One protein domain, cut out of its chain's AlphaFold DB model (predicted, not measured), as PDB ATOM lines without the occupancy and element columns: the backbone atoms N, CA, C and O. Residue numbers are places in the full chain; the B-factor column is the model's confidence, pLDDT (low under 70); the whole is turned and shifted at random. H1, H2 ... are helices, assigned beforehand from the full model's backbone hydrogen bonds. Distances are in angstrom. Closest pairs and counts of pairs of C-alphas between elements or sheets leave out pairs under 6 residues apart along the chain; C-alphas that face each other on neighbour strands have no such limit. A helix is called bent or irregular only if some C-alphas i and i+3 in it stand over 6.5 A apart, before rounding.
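This is residues 2 to 51 of the 98 residues of an uncharacterized protein of Denitromonas halophilus (UniProt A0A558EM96). A short helix, H1, packs by a steep crossing on the middle part of a long helix, H2, with its first residue, Pro 3, nearest to H2 at Ala 36. A long loop, residues 15 to 27, leads from the far end of H1 back to the beginning of H2, and the last part of H2 with the tail after it, residues 44 to 51, sticks out and adds to the length. The printed part has 50 residues with two named helices, H1 then H2, and no named strand; the class is all helix. It is loose, with a radius of gyration of the C-alphas of 12.9 A, and elongated, spanning 40 by 24 by 14 A.

H1, residues 3 to 14, and H2, residues 28 to 48, touch, with 12 pairs of C-alphas within 8 A. Their closest C-alphas, those of Pro 3 and Ala 36, are 4.7 A apart. H2 touches H1 with residues 32 to 40 alone. The two helices run opposite ways at a steep tilt of 58 degrees, and their centres are 11.2 A apart. In H1 every O i to N i+4 pair is within hydrogen-bond range, and in H2 16 of 17 are.

H1 begins at C-alpha 3, at (217.722, 254.203, 159.212), and ends at C-alpha 14, 16.3 A away. H2 runs 30.5 A from C-alpha 28, at (214.087, 244.351, 169.979), to C-alpha 48, at (210.735, 268.217, 151.277). Neither helix is bent.

The two C-alphas farthest apart are those of Met 23 and Gly 50, at 41.6 A. The link from H1 to H2 is long, with 13 residues. Residues 12 to 18, of which 12 to 14 belong to H1, stand free, and so do residues 22 to 27. The printed part has no cut, its mean pLDDT is 92.0, and no printed residue is under 70.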
ATOM      1  N   THR A   2     220.147 258.208 157.760       94.00
ATOM      2  CA  THR A   2     219.764 256.860 157.261       94.00
ATOM      3  C   THR A   2     219.191 256.012 158.406       94.00
ATOM      4  O   THR A   2     219.568 256.280 159.551       94.00
ATOM      5  N   PRO A   3     218.314 255.020 158.149       96.12
ATOM      6  CA  PRO A   3     217.722 254.203 159.212       96.12
ATOM      7  C   PRO A   3     218.776 253.475 160.051       96.12
ATOM      8  O   PRO A   3     218.751 253.564 161.270       96.12
ATOM      9  N   GLU A   4     219.792 252.898 159.413       96.06
ATOM     10  CA  GLU A   4     220.878 252.166 160.078       96.06
ATOM     11  C   GLU A   4     221.706 253.089 160.992       96.06
ATOM     12  O   GLU A   4     222.233 252.667 162.018       96.06
ATOM     13  N   THR A   5     221.791 254.383 160.650       96.12
ATOM     14  CA  THR A   5     222.405 255.398 161.521       96.12
ATOM     15  C   THR A   5     221.533 255.684 162.748       96.12
ATOM     16  O   THR A   5     222.062 255.919 163.828       96.12
ATOM     17  N   VAL A   6     220.203 255.680 162.594       95.38
ATOM     18  CA  VAL A   6     219.258 255.885 163.705       95.38
ATOM     19  C   VAL A   6     219.241 254.666 164.632       95.38
ATOM     20  O   VAL A   6     219.253 254.850 165.842       95.38
ATOM     21  N   GLU A   7     219.272 253.447 164.090       95.50
ATOM     22  CA  GLU A   7     219.290 252.190 164.859       95.50
ATOM     23  C   GLU A   7     220.501 252.119 165.800       95.50
ATOM     24  O   GLU A   7     220.328 251.919 167.000       95.50
ATOM     25  N   VAL A   8     221.710 252.395 165.296       95.31
ATOM     26  CA  VAL A   8     222.935 252.439 166.121       95.31
ATOM     27  C   VAL A   8     222.860 253.531 167.196       95.31
ATOM     28  O   VAL A   8     223.309 253.322 168.320       95.31
ATOM     29  N   LEU A   9     222.264 254.689 166.890       94.75
ATOM     30  CA  LEU A   9     222.071 255.761 167.874       94.75
ATOM     31  C   LEU A   9     221.008 255.417 168.930       94.75
ATOM     32  O   LEU A   9     221.131 255.872 170.064       94.75
ATOM     33  N   MET A  10     219.990 254.619 168.591       93.56
ATOM     34  CA  MET A  10     219.033 254.075 169.562       93.56
ATOM     35  C   MET A  10     219.732 253.079 170.494       93.56
ATOM     36  O   MET A  10     219.685 253.258 171.708       93.56
ATOM     37  N   GLU A  11     220.484 252.120 169.945       93.19
ATOM     38  CA  GLU A  11     221.278 251.157 170.724       93.19
ATOM     39  C   GLU A  11     222.274 251.834 171.673       93.19
ATOM     40  O   GLU A  11     222.407 251.432 172.829       93.19
ATOM     41  N   ASP A  12     222.935 252.905 171.223       94.06
ATOM     42  CA  ASP A  12     223.878 253.665 172.043       94.06
ATOM     43  C   ASP A  12     223.219 254.406 173.225       94.06
ATOM     44  O   ASP A  12     223.887 254.611 174.244       94.06
ATOM     45  N   ILE A  13     221.938 254.782 173.110       91.19
ATOM     46  CA  ILE A  13     221.135 255.411 174.177       91.19
ATOM     47  C   ILE A  13     220.561 254.342 175.118       91.19
ATOM     48  O   ILE A  13     220.693 254.447 176.337       91.19
ATOM     49  N   GLU A  14     219.967 253.284 174.565       91.06
ATOM     50  CA  GLU A  14     219.371 252.171 175.319       91.06
ATOM     51  C   GLU A  14     220.406 251.404 176.159       91.06
ATOM     52  O   GLU A  14     220.069 250.766 177.153       91.06
ATOM     53  N   ARG A  15     221.695 251.517 175.822       89.94
ATOM     54  CA  ARG A  15     222.811 251.028 176.644       89.94
ATOM     55  C   ARG A  15     222.894 251.688 178.031       89.94
ATOM     56  O   ARG A  15     223.542 251.130 178.918       89.94
ATOM     57  N   GLU A  16     222.326 252.884 178.201       86.25
ATOM     58  CA  GLU A  16     222.299 253.635 179.467       86.25
ATOM     59  C   GLU A  16     220.949 253.503 180.198       86.25
ATOM     60  O   GLU A  16     220.943 253.437 181.428       86.25
ATOM     61  N   ASP A  17     219.835 253.387 179.462       82.44
ATOM     62  CA  ASP A  17     218.487 253.112 179.993       82.44
ATOM     63  C   ASP A  17     217.749 252.076 179.106       82.44
ATOM     64  O   ASP A  17     217.104 252.453 178.123       82.44
ATOM     65  N   PRO A  18     217.879 250.759 179.387       84.94
ATOM     66  CA  PRO A  18     217.348 249.707 178.516       84.94
ATOM     67  C   PRO A  18     215.816 249.626 178.492       84.94
ATOM     68  O   PRO A  18     215.161 249.591 179.538       84.94
ATOM     69  N   LEU A  19     215.237 249.499 177.295       86.06
ATOM     70  CA  LEU A  19     213.791 249.359 177.108       86.06
ATOM     71  C   LEU A  19     213.292 247.939 177.446       86.06
ATOM     72  O   LEU A  19     213.852 246.937 177.005       86.06
ATOM     73  N   ASP A  20     212.182 247.845 178.186       83.38
ATOM     74  CA  ASP A  20     211.507 246.571 178.478       83.38
ATOM     75  C   ASP A  20     210.570 246.157 177.329       83.38
ATOM     76  O   ASP A  20     209.407 246.567 177.264       83.38
ATOM     77  N   PHE A  21     211.077 245.311 176.428       81.94
ATOM     78  CA  PHE A  21     210.290 244.672 175.365       81.94
ATOM     79  C   PHE A  21     209.417 243.497 175.866       81.94
ATOM     80  O   PHE A  21     208.518 243.045 175.152       81.94
ATOM     81  N   GLY A  22     209.622 243.031 177.105       76.69
ATOM     82  CA  GLY A  22     208.743 242.121 177.844       76.69
ATOM     83  C   GLY A  22     208.176 240.926 177.064       76.69
ATOM     84  O   GLY A  22     208.887 239.999 176.690       76.69
ATOM     85  N   MET A  23     206.851 240.928 176.885       76.88
ATOM     86  CA  MET A  23     206.072 239.912 176.156       76.88
ATOM     87  C   MET A  23     205.350 240.533 174.944       76.88
ATOM     88  O   MET A  23     204.195 240.201 174.661       76.88
ATOM     89  N   LEU A  24     205.984 241.498 174.271       85.75
ATOM     90  CA  LEU A  24     205.442 242.114 173.059       85.75
ATOM     91  C   LEU A  24     205.464 241.140 171.866       85.75
ATOM     92  O   LEU A  24     206.201 240.159 171.839       85.75
ATOM     93  N   SER A  25     204.635 241.420 170.857       90.94
ATOM     94  CA  SER A  25     204.558 240.646 169.606       90.94
ATOM     95  C   SER A  25     205.494 241.170 168.504       90.94
ATOM     96  O   SER A  25     205.229 240.950 167.324       90.94
ATOM     97  N   ILE A  26     206.523 241.920 168.890       91.25
ATOM     98  CA  ILE A  26     207.586 242.485 168.054       91.25
ATOM     99  C   ILE A  26     208.873 242.414 168.878       91.25
ATOM    100  O   ILE A  26     208.819 242.609 170.095       91.25
ATOM    101  N   ASP A  27     209.994 242.081 168.245       92.00
ATOM    102  CA  ASP A  27     211.282 241.984 168.929       92.00
ATOM    103  C   ASP A  27     212.054 243.312 168.963       92.00
ATOM    104  O   ASP A  27     211.638 244.343 168.428       92.00
ATOM    105  N   GLU A  28     213.189 243.248 169.653       91.19
ATOM    106  CA  GLU A  28     214.087 244.351 169.979       91.19
ATOM    107  C   GLU A  28     214.711 245.027 168.741       91.19
ATOM    108  O   GLU A  28     215.010 246.218 168.777       91.19
ATOM    109  N   HIS A  29     214.881 244.290 167.636       92.62
ATOM    110  CA  HIS A  29     215.493 244.778 166.399       92.62
ATOM    111  C   HIS A  29     214.430 245.250 165.403       92.62
ATOM    112  O   HIS A  29     214.503 246.388 164.935       92.62
ATOM    113  N   ASP A  30     213.388 244.445 165.157       94.50
ATOM    114  CA  ASP A  30     212.269 244.816 164.274       94.50
ATOM    115  C   ASP A  30     211.609 246.138 164.721       94.50
ATOM    116  O   ASP A  30     211.232 246.972 163.890       94.50
ATOM    117  N   ALA A  31     211.515 246.380 166.036       93.69
ATOM    118  CA  ALA A  31     211.005 247.635 166.584       93.69
ATOM    119  C   ALA A  31     211.920 248.842 166.299       93.69
ATOM    120  O   ALA A  31     211.417 249.890 165.873       93.69
ATOM    121  N   ARG A  32     213.245 248.706 166.483       94.38
ATOM    122  CA  ARG A  32     214.221 249.757 166.137       94.38
ATOM    123  C   ARG A  32     214.182 250.051 164.641       94.38
ATOM    124  O   ARG A  32     213.997 251.208 164.273       94.38
ATOM    125  N   CYS A  33     214.235 249.029 163.785       96.00
ATOM    126  CA  CYS A  33     214.156 249.193 162.332       96.00
ATOM    127  C   CYS A  33     212.866 249.903 161.894       96.00
ATOM    128  O   CYS A  33     212.909 250.817 161.065       96.00
ATOM    129  N   LEU A  34     211.710 249.539 162.463       95.69
ATOM    130  CA  LEU A  34     210.434 250.184 162.146       95.69
ATOM    131  C   LEU A  34     210.435 251.677 162.520       95.69
ATOM    132  O   LEU A  34     209.996 252.517 161.726       95.69
ATOM    133  N   MET A  35     210.948 252.025 163.703       94.62
ATOM    134  CA  MET A  35     211.002 253.412 164.180       94.62
ATOM    135  C   MET A  35     212.080 254.243 163.480       94.62
ATOM    136  O   MET A  35     211.823 255.397 163.143       94.62
ATOM    137  N   ALA A  36     213.236 253.662 163.168       95.94
ATOM    138  CA  ALA A  36     214.297 254.295 162.396       95.94
ATOM    139  C   ALA A  36     213.845 254.652 160.973       95.94
ATOM    140  O   ALA A  36     214.021 255.790 160.526       95.94
ATOM    141  N   ASN A  37     213.173 253.723 160.284       96.75
ATOM    142  CA  ASN A  37     212.569 253.993 158.981       96.75
ATOM    143  C   ASN A  37     211.505 255.100 159.069       96.75
ATOM    144  O   ASN A  37     211.511 256.024 158.252       96.75
ATOM    145  N   HIS A  38     210.635 255.068 160.086       94.94
ATOM    146  CA  HIS A  38     209.624 256.109 160.288       94.94
ATOM    147  C   HIS A  38     210.242 257.493 160.565       94.94
ATOM    148  O   HIS A  38     209.833 258.487 159.964       94.94
ATOM    149  N   PHE A  39     211.272 257.563 161.408       94.44
ATOM    150  CA  PHE A  39     212.004 258.791 161.731       94.44
ATOM    151  C   PHE A  39     212.693 259.385 160.491       94.44
ATOM    152  O   PHE A  39     212.601 260.589 160.238       94.44
ATOM    153  N   CYS A  40     213.301 258.541 159.653       95.00
ATOM    154  CA  CYS A  40     213.861 258.948 158.365       95.00
ATOM    155  C   CYS A  40     212.797 259.430 157.365       95.00
ATOM    156  O   CYS A  40     213.070 260.359 156.600       95.00
ATOM    157  N   GLU A  41     211.572 258.888 157.380       95.56
ATOM    158  CA  GLU A  41     210.477 259.485 156.607       95.56
ATOM    159  C   GLU A  41     210.098 260.887 157.101       95.56
ATOM    160  O   GLU A  41     209.726 261.725 156.281       95.56
ATOM    161  N   VAL A  42     210.152 261.148 158.411       94.19
ATOM    162  CA  VAL A  42     209.836 262.468 158.982       94.19
ATOM    163  C   VAL A  42     210.922 263.492 158.633       94.19
ATOM    164  O   VAL A  42     210.586 264.545 158.094       94.19
ATOM    165  N   ASP A  43     212.209 263.167 158.816       93.50
ATOM    166  CA  ASP A  43     213.340 264.012 158.373       93.50
ATOM    167  C   ASP A  43     213.250 264.317 156.865       93.50
ATOM    168  O   ASP A  43     213.410 265.468 156.442       93.50
ATOM    169  N   ARG A  44     212.879 263.319 156.047       94.19
ATOM    170  CA  ARG A  44     212.618 263.509 154.613       94.19
ATOM    171  C   ARG A  44     211.445 264.460 154.353       94.19
ATOM    172  O   ARG A  44     211.626 265.416 153.607       94.19
ATOM    173  N   LYS A  45     210.277 264.259 154.976       94.94
ATOM    174  CA  LYS A  45     209.086 265.120 154.794       94.94
ATOM    175  C   LYS A  45     209.348 266.574 155.218       94.94
ATOM    176  O   LYS A  45     208.889 267.493 154.547       94.94
ATOM    177  N   LEU A  46     210.116 266.785 156.290       94.06
ATOM    178  CA  LEU A  46     210.532 268.114 156.760       94.06
ATOM    179  C   LEU A  46     211.632 268.750 155.890       94.06
ATOM    180  O   LEU A  46     211.773 269.969 155.870       94.06
ATOM    181  N   THR A  47     212.409 267.949 155.160       92.81
ATOM    182  CA  THR A  47     213.339 268.448 154.132       92.81
ATOM    183  C   THR A  47     212.581 268.813 152.846       92.81
ATOM    184  O   THR A  47     212.837 269.852 152.242       92.81
ATOM    185  N   GLU A  48     211.598 267.999 152.449       95.50
ATOM    186  CA  GLU A  48     210.735 268.217 151.277       95.50
ATOM    187  C   GLU A  48     209.817 269.446 151.417       95.50
ATOM    188  O   GLU A  48     209.461 270.053 150.408       95.50
ATOM    189  N   SER A  49     209.480 269.868 152.643       93.38
ATOM    190  CA  SER A  49     208.746 271.118 152.898       93.38
ATOM    191  C   SER A  49     209.599 272.392 152.779       93.38
ATOM    192  O   SER A  49     209.066 273.492 152.928       93.38
ATOM    193  N   GLY A  50     210.899 272.273 152.480       93.50
ATOM    194  CA  GLY A  50     211.790 273.410 152.226       93.50
ATOM    195  C   GLY A  50     212.307 274.124 153.478       93.50
ATOM    196  O   GLY A  50     212.780 275.254 153.369       93.50
ATOM    197  N   LEU A  51     212.223 273.488 154.650       92.00
ATOM    198  CA  LEU A  51     212.819 274.002 155.884       92.00
ATOM    199  C   LEU A  51     214.350 273.909 155.837       92.00
ATOM    200  O   LEU A  51     214.921 272.938 155.332       92.00
TER     201      LEU A  51